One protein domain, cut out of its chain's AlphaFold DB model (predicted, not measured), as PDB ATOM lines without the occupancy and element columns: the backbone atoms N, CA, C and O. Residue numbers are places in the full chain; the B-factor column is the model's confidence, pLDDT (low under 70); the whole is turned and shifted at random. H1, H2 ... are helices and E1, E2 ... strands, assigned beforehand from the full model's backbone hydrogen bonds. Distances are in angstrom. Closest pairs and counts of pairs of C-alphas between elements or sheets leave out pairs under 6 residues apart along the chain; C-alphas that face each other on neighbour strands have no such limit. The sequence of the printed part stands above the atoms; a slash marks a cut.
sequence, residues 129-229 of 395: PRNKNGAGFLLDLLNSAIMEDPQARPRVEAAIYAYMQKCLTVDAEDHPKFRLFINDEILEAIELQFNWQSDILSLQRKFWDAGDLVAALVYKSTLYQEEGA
ATOM      1  N   PRO A 129     -42.336  29.573  -2.630       95.81
ATOM      2  CA  PRO A 129     -43.257  30.298  -1.772       95.81
ATOM      3  C   PRO A 129     -43.909  29.344  -0.765       95.81
ATOM      4  O   PRO A 129     -44.298  28.232  -1.105       95.81
ATOM      5  N   ARG A 130     -44.102  29.811   0.474       96.00
ATOM      6  CA  ARG A 130     -44.735  29.049   1.570       96.00
ATOM      7  C   ARG A 130     -46.260  29.034   1.426       96.00
ATOM      8  O   ARG A 130     -46.979  29.618   2.237       96.00
ATOM      9  N   ASN A 131     -46.742  28.464   0.331       95.06
ATOM     10  CA  ASN A 131     -48.154  28.369  -0.014       95.06
ATOM     11  C   ASN A 131     -48.431  27.084  -0.814       95.06
ATOM     12  O   ASN A 131     -47.533  26.279  -1.059       95.06
ATOM     13  N   LYS A 132     -49.683  26.909  -1.254       92.50
ATOM     14  CA  LYS A 132     -50.118  25.732  -2.022       92.50
ATOM     15  C   LYS A 132     -49.322  25.502  -3.313       92.50
ATOM     16  O   LYS A 132     -49.147  24.357  -3.703       92.50
ATOM     17  N   ASN A 133     -48.807  26.553  -3.953       94.12
ATOM     18  CA  ASN A 133     -48.035  26.408  -5.190       94.12
ATOM     19  C   ASN A 133     -46.635  25.846  -4.913       94.12
ATOM     20  O   ASN A 133     -46.159  25.008  -5.671       94.12
ATOM     21  N   GLY A 134     -45.990  26.282  -3.823       94.06
ATOM     22  CA  GLY A 134     -44.717  25.697  -3.391       94.06
ATOM     23  C   GLY A 134     -44.872  24.232  -2.991       94.06
ATOM     24  O   GLY A 134     -44.060  23.398  -3.374       94.06
ATOM     25  N   ALA A 135     -45.969  23.915  -2.298       94.31
ATOM     26  CA  ALA A 135     -46.339  22.555  -1.919       94.31
ATOM     27  C   ALA A 135     -46.585  21.647  -3.145       94.31
ATOM     28  O   ALA A 135     -46.025  20.560  -3.221       94.31
ATOM     29  N   GLY A 136     -47.346  22.128  -4.136       95.50
ATOM     30  CA  GLY A 136     -47.591  21.401  -5.387       95.50
ATOM     31  C   GLY A 136     -46.315  21.155  -6.193       95.50
ATOM     32  O   GLY A 136     -46.082  20.037  -6.631       95.50
ATOM     33  N   PHE A 137     -45.431  22.156  -6.298       96.88
ATOM     34  CA  PHE A 137     -44.126  21.967  -6.940       96.88
ATOM     35  C   PHE A 137     -43.277  20.902  -6.231       96.88
ATOM     36  O   PHE A 137     -42.592  20.125  -6.890       96.88
ATOM     37  N   LEU A 138     -43.311  20.864  -4.894       97.00
ATOM     38  CA  LEU A 138     -42.590  19.857  -4.116       97.00
ATOM     39  C   LEU A 138     -43.108  18.444  -4.416       97.00
ATOM     40  O   LEU A 138     -42.312  17.526  -4.584       97.00
ATOM     41  N   LEU A 139     -44.429  18.284  -4.518       97.44
ATOM     42  CA  LEU A 139     -45.057  17.011  -4.858       97.44
ATOM     43  C   LEU A 139     -44.705  16.565  -6.286       97.44
ATOM     44  O   LEU A 139     -44.336  15.411  -6.492       97.44
ATOM     45  N   ASP A 140     -44.754  17.479  -7.258       97.25
ATOM     46  CA  ASP A 140     -44.330  17.201  -8.637       97.25
ATOM     47  C   ASP A 140     -42.857  16.769  -8.688       97.25
ATOM     48  O   ASP A 140     -42.497  15.832  -9.401       97.25
ATOM     49  N   LEU A 141     -42.003  17.421  -7.893       97.06
ATOM     50  CA  LEU A 141     -40.584  17.100  -7.791       97.06
ATOM     51  C   LEU A 141     -40.345  15.713  -7.174       97.06
ATOM     52  O   LEU A 141     -39.571  14.936  -7.732       97.06
ATOM     53  N   LEU A 142     -41.019  15.385  -6.069       97.00
ATOM     54  CA  LEU A 142     -40.921  14.083  -5.392       97.00
ATOM     55  C   LEU A 142     -41.373  12.912  -6.279       97.00
ATOM     56  O   LEU A 142     -40.912  11.788  -6.094       97.00
ATOM     57  N   ASN A 143     -42.243  13.183  -7.253       96.25
ATOM     58  CA  ASN A 143     -42.727  12.210  -8.234       96.25
ATOM     59  C   ASN A 143     -41.949  12.233  -9.561       96.25
ATOM     60  O   ASN A 143     -42.286  11.497 -10.489       96.25
ATOM     61  N   SER A 144     -40.935  13.090  -9.691       95.94
ATOM     62  CA  SER A 144     -40.181  13.232 -10.935       95.94
ATOM     63  C   SER A 144     -39.036  12.220 -11.042       95.94
ATOM     64  O   SER A 144     -38.478  11.768 -10.043       95.94
ATOM     65  N   ALA A 145     -38.628  11.916 -12.278       95.50
ATOM     66  CA  ALA A 145     -37.548  10.969 -12.569       95.50
ATOM     67  C   ALA A 145     -36.185  11.370 -11.967       95.50
ATOM     68  O   ALA A 145     -35.301  10.530 -11.840       95.50
ATOM     69  N   ILE A 146     -36.005  12.633 -11.555       94.81
ATOM     70  CA  ILE A 146     -34.763  13.075 -10.908       94.81
ATOM     71  C   ILE A 146     -34.527  12.380  -9.559       94.81
ATOM     72  O   ILE A 146     -33.388  12.252  -9.122       94.81
ATOM     73  N   MET A 147     -35.591  11.889  -8.915       96.06
ATOM     74  CA  MET A 147     -35.503  11.146  -7.657       96.06
ATOM     75  C   MET A 147     -34.895   9.748  -7.830       96.06
ATOM     76  O   MET A 147     -34.440   9.152  -6.851       96.06
ATOM     77  N   GLU A 148     -34.847   9.232  -9.062       93.88
ATOM     78  CA  GLU A 148     -34.196   7.961  -9.391       93.88
ATOM     79  C   GLU A 148     -32.670   8.102  -9.524       93.88
ATOM     80  O   GLU A 148     -31.958   7.102  -9.417       93.88
ATOM     81  N   ASP A 149     -32.148   9.324  -9.708       94.38
ATOM     82  CA  ASP A 149     -30.709   9.577  -9.807       94.38
ATOM     83  C   ASP A 149     -30.045   9.549  -8.408       94.38
ATOM     84  O   ASP A 149     -30.328  10.409  -7.560       94.38
ATOM     85  N   PRO A 150     -29.111   8.606  -8.150       93.69
ATOM     86  CA  PRO A 150     -28.420   8.485  -6.866       93.69
ATOM     87  C   PRO A 150     -27.607   9.721  -6.461       93.69
ATOM     88  O   PRO A 150     -27.369   9.922  -5.271       93.69
ATOM     89  N   GLN A 151     -27.148  10.529  -7.422       92.81
ATOM     90  CA  GLN A 151     -26.370  11.744  -7.157       92.81
ATOM     91  C   GLN A 151     -27.276  12.945  -6.868       92.81
ATOM     92  O   GLN A 151     -26.943  13.792  -6.036       92.81
ATOM     93  N   ALA A 152     -28.436  13.008  -7.524       93.94
ATOM     94  CA  ALA A 152     -29.405  14.079  -7.332       93.94
ATOM     95  C   ALA A 152     -30.174  13.940  -6.016       93.94
ATOM     96  O   ALA A 152     -30.384  14.924  -5.302       93.94
ATOM     97  N   ARG A 153     -30.569  12.712  -5.666       95.62
ATOM     98  CA  ARG A 153     -31.466  12.437  -4.539       95.62
ATOM     99  C   ARG A 153     -30.997  13.030  -3.200       95.62
ATOM    100  O   ARG A 153     -31.809  13.710  -2.579       95.62
ATOM    101  N   PRO A 154     -29.730  12.885  -2.750       96.25
ATOM    102  CA  PRO A 154     -29.288  13.457  -1.472       96.25
ATOM    103  C   PRO A 154     -29.323  14.991  -1.445       96.25
ATOM    104  O   PRO A 154     -29.561  15.587  -0.395       96.25
ATOM    105  N   ARG A 155     -29.085  15.622  -2.600       96.38
ATOM    106  CA  ARG A 155     -29.080  17.079  -2.774       96.38
ATOM    107  C   ARG A 155     -30.497  17.641  -2.731       96.38
ATOM    108  O   ARG A 155     -30.781  18.569  -1.975       96.38
ATOM    109  N   VAL A 156     -31.407  16.999  -3.463       96.62
ATOM    110  CA  VAL A 156     -32.840  17.312  -3.428       96.62
ATOM    111  C   VAL A 156     -33.403  17.107  -2.022       96.62
ATOM    112  O   VAL A 156     -34.099  17.981  -1.518       96.62
ATOM    113  N   GLU A 157     -33.048  16.014  -1.347       97.69
ATOM    114  CA  GLU A 157     -33.474  15.743   0.028       97.69
ATOM    115  C   GLU A 157     -33.063  16.856   1.000       97.69
ATOM    116  O   GLU A 157     -33.890  17.330   1.777       97.69
ATOM    117  N   ALA A 158     -31.812  17.325   0.927       97.62
ATOM    118  CA  ALA A 158     -31.333  18.423   1.763       97.62
ATOM    119  C   ALA A 158     -32.071  19.745   1.479       97.62
ATOM    120  O   ALA A 158     -32.401  20.493   2.404       97.62
ATOM    121  N   ALA A 159     -32.384  20.025   0.211       97.69
ATOM    122  CA  ALA A 159     -33.156  21.204  -0.165       97.69
ATOM    123  C   ALA A 159     -34.616  21.122   0.320       97.69
ATOM    124  O   ALA A 159     -35.156  22.108   0.832       97.69
ATOM    125  N   ILE A 160     -35.243  19.944   0.211       97.88
ATOM    126  CA  ILE A 160     -36.592  19.679   0.728       97.88
ATOM    127  C   ILE A 160     -36.607  19.820   2.250       97.88
ATOM    128  O   ILE A 160     -37.497  20.480   2.779       97.88
ATOM    129  N   TYR A 161     -35.603  19.294   2.953       98.06
ATOM    130  CA  TYR A 161     -35.459  19.451   4.401       98.06
ATOM    131  C   TYR A 161     -35.461  20.927   4.818       98.06
ATOM    132  O   TYR A 161     -36.292  21.348   5.628       98.06
ATOM    133  N   ALA A 162     -34.618  21.746   4.182       97.56
ATOM    134  CA  ALA A 162     -34.552  23.180   4.458       97.56
ATOM    135  C   ALA A 162     -35.875  23.905   4.140       97.56
ATOM    136  O   ALA A 162     -36.248  24.871   4.815       97.56
ATOM    137  N   TYR A 163     -36.606  23.467   3.112       97.12
ATOM    138  CA  TYR A 163     -37.940  23.989   2.812       97.12
ATOM    139  C   TYR A 163     -38.972  23.589   3.878       97.12
ATOM    140  O   TYR A 163     -39.758  24.434   4.315       97.12
ATOM    141  N   MET A 164     -38.947  22.337   4.337       97.81
ATOM    142  CA  MET A 164     -39.862  21.815   5.353       97.81
ATOM    143  C   MET A 164     -39.681  22.527   6.691       97.81
ATOM    144  O   MET A 164     -40.673  22.982   7.258       97.81
ATOM    145  N   GLN A 165     -38.439  22.760   7.130       97.38
ATOM    146  CA  GLN A 165     -38.152  23.582   8.313       97.38
ATOM    147  C   GLN A 165     -38.758  24.993   8.205       97.38
ATOM    148  O   GLN A 165     -39.397  25.477   9.136       97.38
ATOM    149  N   LYS A 166     -38.652  25.656   7.043       96.81
ATOM    150  CA  LYS A 166     -39.271  26.984   6.821       96.81
ATOM    151  C   LYS A 166     -40.804  26.957   6.869       96.81
ATOM    152  O   LYS A 166     -41.424  28.020   7.025       96.81
ATOM    153  N   CYS A 167     -41.403  25.786   6.662       96.88
ATOM    154  CA  CYS A 167     -42.844  25.551   6.696       96.88
ATOM    155  C   CYS A 167     -43.356  25.138   8.078       96.88
ATOM    156  O   CYS A 167     -44.574  25.013   8.234       96.88
ATOM    157  N   LEU A 168     -42.472  24.979   9.064       97.62
ATOM    158  CA  LEU A 168     -42.867  24.796  10.451       97.62
ATOM    159  C   LEU A 168     -43.430  26.101  11.023       97.62
ATOM    160  O   LEU A 168     -43.041  27.220  10.666       97.62
ATOM    161  N   THR A 169     -44.412  25.935  11.890       96.75
ATOM    162  CA  THR A 169     -45.014  26.969  12.728       96.75
ATOM    163  C   THR A 169     -45.178  26.393  14.115       96.75
ATOM    164  O   THR A 169     -45.349  25.190  14.249       96.75
ATOM    165  N   VAL A 170     -45.159  27.241  15.125       96.56
ATOM    166  CA  VAL A 170     -45.397  26.826  16.503       96.56
ATOM    167  C   VAL A 170     -46.866  27.093  16.835       96.56
ATOM    168  O   VAL A 170     -47.426  28.098  16.378       96.56
ATOM    169  N   ASP A 171     -47.528  26.167  17.522       93.69
ATOM    170  CA  ASP A 171     -48.899  26.357  17.995       93.69
ATOM    171  C   ASP A 171     -48.969  27.123  19.333       93.69
ATOM    172  O   ASP A 171     -48.020  27.795  19.727       93.69
ATOM    173  N   ALA A 172     -50.136  27.120  19.988       94.06
ATOM    174  CA  ALA A 172     -50.320  27.828  21.256       94.06
ATOM    175  C   ALA A 172     -49.615  27.140  22.442       94.06
ATOM    176  O   ALA A 172     -49.424  27.778  23.476       94.06
ATOM    177  N   GLU A 173     -49.244  25.869  22.288       93.94
ATOM    178  CA  GLU A 173     -48.628  25.015  23.309       93.94
ATOM    179  C   GLU A 173     -47.119  24.846  23.084       93.94
ATOM    180  O   GLU A 173     -46.484  24.017  23.723       93.94
ATOM    181  N   ASP A 174     -46.535  25.666  22.209       94.62
ATOM    182  CA  ASP A 174     -45.125  25.607  21.820       94.62
ATOM    183  C   ASP A 174     -44.742  24.338  21.025       94.62
ATOM    184  O   ASP A 174     -43.563  24.011  20.880       94.62
ATOM    185  N   HIS A 175     -45.717  23.629  20.439       93.38
ATOM    186  CA  HIS A 175     -45.445  22.457  19.609       93.38
ATOM    187  C   HIS A 175     -45.201  22.848  18.141       93.38
ATOM    188  O   HIS A 175     -46.001  23.578  17.534       93.38
ATOM    189  N   PRO A 176     -44.116  22.355  17.514       96.19
ATOM    190  CA  PRO A 176     -43.879  22.570  16.098       96.19
ATOM    191  C   PRO A 176     -44.880  21.758  15.272       96.19
ATOM    192  O   PRO A 176     -45.017  20.547  15.415       96.19
ATOM    193  N   LYS A 177     -45.559  22.433  14.349       96.00
ATOM    194  CA  LYS A 177     -46.504  21.841  13.402       96.00
ATOM    195  C   LYS A 177     -46.288  22.359  11.992       96.00
ATOM    196  O   LYS A 177     -45.858  23.495  11.768       96.00
ATOM    197  N   PHE A 178     -46.662  21.541  11.018       96.81
ATOM    198  CA  PHE A 178     -46.659  21.956   9.625       96.81
ATOM    199  C   PHE A 178     -47.778  22.961   9.325       96.81
ATOM    200  O   PHE A 178     -48.894  22.866   9.838       96.81
ATOM    201  N   ARG A 179     -47.505  23.914   8.430       94.50
ATOM    202  CA  ARG A 179     -48.552  24.769   7.849       94.50
ATOM    203  C   ARG A 179     -49.566  23.941   7.052       94.50
ATOM    204  O   ARG A 179     -49.196  22.983   6.386       94.50
ATOM    205  N   LEU A 180     -50.816  24.414   7.005       89.56
ATOM    206  CA  LEU A 180     -51.974  23.737   6.385       89.56
ATOM    207  C   LEU A 180     -51.798  23.284   4.923       89.56
ATOM    208  O   LEU A 180     -52.561  22.452   4.449       89.56
ATOM    209  N   PHE A 181     -50.858  23.858   4.170       93.56
ATOM    210  CA  PHE A 181     -50.611  23.452   2.782       93.56
ATOM    211  C   PHE A 181     -49.663  22.252   2.653       93.56
ATOM    212  O   PHE A 181     -49.547  21.714   1.557       93.56
ATOM    213  N   ILE A 182     -48.987  21.842   3.730       96.44
ATOM    214  CA  ILE A 182     -48.254  20.575   3.799       96.44
ATOM    215  C   ILE A 182     -49.265  19.498   4.205       96.44
ATOM    216  O   ILE A 182     -49.474  19.199   5.386       96.44
ATOM    217  N   ASN A 183     -49.969  18.990   3.200       95.00
ATOM    218  CA  ASN A 183     -50.952  17.926   3.351       95.00
ATOM    219  C   ASN A 183     -50.267  16.552   3.474       95.00
ATOM    220  O   ASN A 183     -49.041  16.438   3.437       95.00
ATOM    221  N   ASP A 184     -51.065  15.509   3.659       95.19
ATOM    222  CA  ASP A 184     -50.555  14.149   3.879       95.19
ATOM    223  C   ASP A 184     -49.976  13.545   2.621       95.19
ATOM    224  O   ASP A 184     -48.974  12.860   2.701       95.19
ATOM    225  N   GLU A 185     -50.518  13.896   1.459       96.19
ATOM    226  CA  GLU A 185     -49.984  13.476   0.164       96.19
ATOM    227  C   GLU A 185     -48.502  13.856   0.006       96.19
ATOM    228  O   GLU A 185     -47.690  13.052  -0.446       96.19
ATOM    229  N   ILE A 186     -48.114  15.058   0.449       97.25
ATOM    230  CA  ILE A 186     -46.706  15.479   0.453       97.25
ATOM    231  C   ILE A 186     -45.888  14.674   1.461       97.25
ATOM    232  O   ILE A 186     -44.761  14.286   1.159       97.25
ATOM    233  N   LEU A 187     -46.422  14.437   2.658       97.12
ATOM    234  CA  LEU A 187     -45.706  13.695   3.694       97.12
ATOM    235  C   LEU A 187     -45.541  12.217   3.336       97.12
ATOM    236  O   LEU A 187     -44.474  11.669   3.579       97.12
ATOM    237  N   GLU A 188     -46.542  11.602   2.710       96.44
ATOM    238  CA  GLU A 188     -46.485  10.250   2.151       96.44
ATOM    239  C   GLU A 188     -45.472  10.171   1.007       96.44
ATOM    240  O   GLU A 188     -44.696   9.221   0.943       96.44
ATOM    241  N   ALA A 189     -45.415  11.179   0.130       97.25
ATOM    242  CA  ALA A 189     -44.407  11.234  -0.927       97.25
ATOM    243  C   ALA A 189     -42.983  11.386  -0.359       97.25
ATOM    244  O   ALA A 189     -42.058  10.723  -0.827       97.25
ATOM    245  N   ILE A 190     -42.797  12.216   0.672       97.56
ATOM    246  CA  ILE A 190     -41.528  12.331   1.409       97.56
ATOM    247  C   ILE A 190     -41.178  11.000   2.075       97.56
ATOM    248  O   ILE A 190     -40.026  10.572   2.012       97.56
ATOM    249  N   GLU A 191     -42.156  10.333   2.681       96.94
ATOM    250  CA  GLU A 191     -41.957   9.044   3.328       96.94
ATOM    251  C   GLU A 191     -41.526   7.976   2.325       96.94
ATOM    252  O   GLU A 191     -40.509   7.323   2.524       96.94
ATOM    253  N   LEU A 192     -42.214   7.875   1.191       96.19
ATOM    254  CA  LEU A 192     -41.866   6.940   0.125       96.19
ATOM    255  C   LEU A 192     -40.451   7.188  -0.424       96.19
ATOM    256  O   LEU A 192     -39.736   6.242  -0.762       96.19
ATOM    257  N   GLN A 193     -40.043   8.457  -0.525       97.12
ATOM    258  CA  GLN A 193     -38.750   8.832  -1.097       97.12
ATOM    259  C   GLN A 193     -37.598   8.821  -0.094       97.12
ATOM    260  O   GLN A 193     -36.452   8.647  -0.507       97.12
ATOM    261  N   PHE A 194     -37.831   9.007   1.201       96.81
ATOM    262  CA  PHE A 194     -36.736   9.195   2.161       96.81
ATOM    263  C   PHE A 194     -36.897   8.436   3.479       96.81
ATOM    264  O   PHE A 194     -35.946   8.402   4.257       96.81
ATOM    265  N   ASN A 195     -38.049   7.808   3.723       96.69
ATOM    266  CA  ASN A 195     -38.388   7.101   4.960       96.69
ATOM    267  C   ASN A 195     -38.200   7.967   6.219       96.69
ATOM    268  O   ASN A 195     -37.687   7.497   7.232       96.69
ATOM    269  N   TRP A 196     -38.533   9.259   6.156       96.75
ATOM    270  CA  TRP A 196     -38.307  10.186   7.272       96.75
ATOM    271  C   TRP A 196     -39.146   9.870   8.517       96.75
ATOM    272  O   TRP A 196     -38.684  10.117   9.629       96.75
ATOM    273  N   GLN A 197     -40.360   9.347   8.349       95.12
ATOM    274  CA  GLN A 197     -41.244   8.923   9.437       95.12
ATOM    275  C   GLN A 197     -40.876   7.525   9.938       95.12
ATOM    276  O   GLN A 197     -40.806   7.324  11.149       95.12
ATOM    277  N   SER A 198     -40.589   6.574   9.041       94.50
ATOM    278  CA  SER A 198     -40.178   5.221   9.450       94.50
ATOM    279  C   SER A 198     -38.763   5.165  10.042       94.50
ATOM    280  O   SER A 198     -38.481   4.288  10.856       94.50
ATOM    281  N   ASP A 199     -37.867   6.081   9.661       96.44
ATOM    282  CA  ASP A 199     -36.470   6.143  10.120       96.44
ATOM    283  C   ASP A 199     -36.077   7.560  10.580       96.44
ATOM    284  O   ASP A 199     -35.164   8.214  10.061       96.44
ATOM    285  N   ILE A 200     -36.764   8.023  11.628       94.62
ATOM    286  CA  ILE A 200     -36.506   9.307  12.302       94.62
ATOM    287  C   ILE A 200     -35.031   9.451  12.720       94.62
ATOM    288  O   ILE A 200     -34.459  10.541  12.668       94.62
ATOM    289  N   LEU A 201     -34.376   8.355  13.112       90.38
ATOM    290  CA  LEU A 201     -32.980   8.382  13.549       90.38
ATOM    291  C   LEU A 201     -32.011   8.606  12.387       90.38
ATOM    292  O   LEU A 201     -30.962   9.229  12.567       90.38
ATOM    293  N   SER A 202     -32.306   8.092  11.192       92.38
ATOM    294  CA  SER A 202     -31.556   8.444   9.985       92.38
ATOM    295  C   SER A 202     -31.701   9.927   9.663       92.38
ATOM    296  O   SER A 202     -30.685  10.590   9.444       92.38
ATOM    297  N   LEU A 203     -32.920  10.474   9.759       95.62
ATOM    298  CA  LEU A 203     -33.166  11.905   9.571       95.62
ATOM    299  C   LEU A 203     -32.348  12.760  10.557       95.62
ATOM    300  O   LEU A 203     -31.611  13.642  10.122       95.62
ATOM    301  N   GLN A 204     -32.388  12.455  11.860       95.06
ATOM    302  CA  GLN A 204     -31.618  13.180  12.886       95.06
ATOM    303  C   GLN A 204     -30.100  13.051  12.716       95.06
ATOM    304  O   GLN A 204     -29.357  14.004  12.941       95.06
ATOM    305  N   ARG A 205     -29.607  11.873  12.314       94.12
ATOM    306  CA  ARG A 205     -28.170  11.684  12.044       94.12
ATOM    307  C   ARG A 205     -27.711  12.484  10.834       94.12
ATOM    308  O   ARG A 205     -26.562  12.917  10.799       94.12
ATOM    309  N   LYS A 206     -28.578  12.623   9.833       95.88
ATOM    310  CA  LYS A 206     -28.277  13.329   8.591       95.88
ATOM    311  C   LYS A 206     -28.374  14.842   8.755       95.88
ATOM    312  O   LYS A 206     -27.537  15.556   8.206       95.88
ATOM    313  N   PHE A 207     -29.342  15.315   9.534       95.88
ATOM    314  CA  PHE A 207     -29.567  16.730   9.801       95.88
ATOM    315  C   PHE A 207     -29.587  16.980  11.312       95.88
ATOM    316  O   PHE A 207     -30.536  16.639  12.013       95.88
ATOM    317  N   TRP A 208     -28.504  17.576  11.814       91.00
ATOM    318  CA  TRP A 208     -28.260  17.772  13.246       91.00
ATOM    319  C   TRP A 208     -29.300  18.669  13.940       91.00
ATOM    320  O   TRP A 208     -29.480  18.574  15.150       91.00
ATOM    321  N   ASP A 209     -29.991  19.519  13.182       94.44
ATOM    322  CA  ASP A 209     -31.022  20.457  13.632       94.44
ATOM    323  C   ASP A 209     -32.452  19.967  13.326       94.44
ATOM    324  O   ASP A 209     -33.401  20.749  13.305       94.44
ATOM    325  N   ALA A 210     -32.636  18.659  13.103       95.12
ATOM    326  CA  ALA A 210     -33.935  18.088  12.739       95.12
ATOM    327  C   ALA A 210     -34.952  18.027  13.888       95.12
ATOM    328  O   ALA A 210     -36.056  17.537  13.662       95.12
ATOM    329  N   GLY A 211     -34.617  18.494  15.096       95.94
ATOM    330  CA  GLY A 211     -35.458  18.374  16.295       95.94
ATOM    331  C   GLY A 211     -36.900  18.833  16.070       95.94
ATOM    332  O   GLY A 211     -37.826  18.046  16.254       95.94
ATOM    333  N   ASP A 212     -37.083  20.057  15.570       96.94
ATOM    334  CA  ASP A 212     -38.414  20.629  15.331       96.94
ATOM    335  C   ASP A 212     -39.177  19.889  14.226       96.94
ATOM    336  O   ASP A 212     -40.391  19.696  14.311       96.94
ATOM    337  N   LEU A 213     -38.470  19.454  13.178       97.31
ATOM    338  CA  LEU A 213     -39.079  18.715  12.073       97.31
ATOM    339  C   LEU A 213     -39.535  17.327  12.529       97.31
ATOM    340  O   LEU A 213     -40.631  16.896  12.181       97.31
ATOM    341  N   VAL A 214     -38.711  16.643  13.321       97.44
ATOM    342  CA  VAL A 214     -39.032  15.343  13.913       97.44
ATOM    343  C   VAL A 214     -40.223  15.470  14.849       97.44
ATOM    344  O   VAL A 214     -41.165  14.694  14.723       97.44
ATOM    345  N   ALA A 215     -40.224  16.470  15.732       96.12
ATOM    346  CA  ALA A 215     -41.350  16.732  16.618       96.12
ATOM    347  C   ALA A 215     -42.643  16.982  15.823       96.12
ATOM    348  O   ALA A 215     -43.667  16.385  16.141       96.12
ATOM    349  N   ALA A 216     -42.588  17.751  14.729       97.06
ATOM    350  CA  ALA A 216     -43.746  17.979  13.862       97.06
ATOM    351  C   ALA A 216     -44.226  16.717  13.122       97.06
ATOM    352  O   ALA A 216     -45.433  16.533  12.942       97.06
ATOM    353  N   LEU A 217     -43.312  15.843  12.687       96.50
ATOM    354  CA  LEU A 217     -43.655  14.556  12.067       96.50
ATOM    355  C   LEU A 217     -44.318  13.612  13.078       96.50
ATOM    356  O   LEU A 217     -45.356  13.027  12.767       96.50
ATOM    357  N   VAL A 218     -43.767  13.517  14.292       95.19
ATOM    358  CA  VAL A 218     -44.328  12.703  15.381       95.19
ATOM    359  C   VAL A 218     -45.699  13.230  15.785       95.19
ATOM    360  O   VAL A 218     -46.658  12.464  15.762       95.19
ATOM    361  N   TYR A 219     -45.819  14.534  16.049       93.31
ATOM    362  CA  TYR A 219     -47.079  15.180  16.426       93.31
ATOM    363  C   TYR A 219     -48.185  14.930  15.395       93.31
ATOM    364  O   TYR A 219     -49.327  14.624  15.737       93.31
ATOM    365  N   LYS A 220     -47.843  14.997  14.104       91.69
ATOM    366  CA  LYS A 220     -48.803  14.700  13.043       91.69
ATOM    367  C   LYS A 220     -49.189  13.218  13.006       91.69
ATOM    368  O   LYS A 220     -50.359  12.915  12.811       91.69
ATOM    369  N   SER A 221     -48.246  12.302  13.229       89.62
ATOM    370  CA  SER A 221     -48.538  10.861  13.289       89.62
ATOM    371  C   SER A 221     -49.412  10.464  14.487       89.62
ATOM    372  O   SER A 221     -50.245   9.568  14.357       89.62
ATOM    373  N   THR A 222     -49.272  11.147  15.630       88.81
ATOM    374  CA  THR A 222     -50.080  10.898  16.834       88.81
ATOM    375  C   THR A 222     -51.489  11.463  16.699       88.81
ATOM    376  O   THR A 222     -52.442  10.773  17.047       88.81
ATOM    377  N   LEU A 223     -51.646  12.650  16.098       83.25
ATOM    378  CA  LEU A 223     -52.966  13.215  15.777       83.25
ATOM    379  C   LEU A 223     -53.812  12.263  14.921       83.25
ATOM    380  O   LEU A 223     -55.001  12.107  15.173       83.25
ATOM    381  N   TYR A 224     -53.194  11.551  13.973       66.19
ATOM    382  CA  TYR A 224     -53.892  10.540  13.171       66.19
ATOM    383  C   TYR A 224     -54.421   9.352  13.974       66.19
ATOM    384  O   TYR A 224     -55.389   8.714  13.555       66.19
ATOM    385  N   GLN A 225     -53.788   9.021  15.099       63.97
ATOM    386  CA  GLN A 225     -54.272   7.949  15.964       63.97
ATOM    387  C   GLN A 225     -55.462   8.403  16.810       63.97
ATOM    388  O   GLN A 225     -56.375   7.608  17.024       63.97
ATOM    389  N   GLU A 226     -55.485   9.666  17.231       62.44
ATOM    390  CA  GLU A 226     -56.568  10.225  18.045       62.44
ATOM    391  C   GLU A 226     -57.798  10.583  17.197       62.44
ATOM    392  O   GLU A 226     -58.902  10.143  17.517       62.44
ATOM    393  N   GLU A 227     -57.620  11.230  16.037       53.12
ATOM    394  CA  GLU A 227     -58.718  11.494  15.087       53.12
ATOM    395  C   GLU A 227     -59.297  10.195  14.482       53.12
ATOM    396  O   GLU A 227     -60.432  10.160  14.010       53.12
ATOM    397  N   GLY A 228     -58.545   9.088  14.513       48.28
ATOM    398  CA  GLY A 228     -59.034   7.763  14.126       48.28
ATOM    399  C   GLY A 228     -59.811   7.017  15.221       48.28
ATOM    400  O   GLY A 228     -60.483   6.027  14.907       48.28
ATOM    401  N   ALA A 229     -59.715   7.456  16.480       46.00
ATOM    402  CA  ALA A 229     -60.306   6.800  17.648       46.00
ATOM    403  C   ALA A 229     -61.508   7.563  18.240       46.00
ATOM    404  O   ALA A 229     -62.400   6.918  18.788       46.00
TER     405      ALA A 229
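Overview. This is residues 129 to 229 of the 395 residues of an uncharacterized protein of Pseudovibrio sp. WM33 (UniProt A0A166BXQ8). Look first for the small antiparallel strand hairpin of E1 and E2, at one end of a loose group of three helices, H1, H3 and H4, whose centres make a triangle; short H2 caps the group's other end. H6 packs on the hairpin with residues 211 to 220, H5 folds against the start of H6, and residues 222 to 229 stick out. The printed part has 101 residues, with six named helices and two named strands in the order H1 H2 H3 E1 E2 H4 H5 H6; the class is mostly helix. It is compact, with a radius of gyration of the C-alphas of 13.4 A and spans of 39 by 30 by 26 A.

Along the chain. Find C-alpha 168 at (-42.867, 24.796, 10.451), where E1, residues 168 to 170, begins; E2 is residues 176 to 178. Go back to C-alpha 132 at (-50.118, 25.732, -2.022), from which H1, residues 132 to 142, runs 15.2 A. H2 is residues 145 to 148, and H3, residues 152 to 166, covers 21.5 A. Past the strands come H4, residues 184 to 194, 14.8 A long, and H5, residues 200 to 206, 9.9 A long. H6, residues 211 to 227, runs 24.3 A to C-alpha 227 at (-58.718, 11.494, 15.087).

Arrangement. In the hairpin E1 and E2, look for N 169 and O 177, and N 177 and O 169, each pair 2.8 A apart. The closest C-alphas of E2 and H6 are those of Lys 177 and Ala 216, 4.8 A. H3 and H6 only just touch, with 3 pairs of C-alphas within 8 A, and only at their ends; the closest are Gln 165 and Leu 213, 6.2 A. H5 and H6 form a helical hairpin and only just touch, with 3 such pairs; C-alphas 200 and 214 are closest, 6.7 A. H1 and H4 touch at Leu 139 and Ile 186, C-alphas 5.8 A apart, at a shallow tilt of 31 degrees, the same way. H3 is close to H1 but not clearly touching, C-alphas 160 and 138 being closest at 7.7 A. H2 and H3 touch only at the corner, closest at C-alphas 147 and 153, 5.3 A. H4 and H5 are apart. Every O i to N i+4 pair is within hydrogen-bond range in H1, H3, H4 and H5, and 12 of 13 in H6; H2 is too short for such a pair.

Size, cuts and confidence. The C-alphas of Gln 151 and Ala 229 are the two farthest apart, 42.3 A. The printed part has no cut, and its named links are tight. Look at the B-factor column: the model's mean pLDDT over the printed part is 93.1, and residues 224 to 229 are under 70.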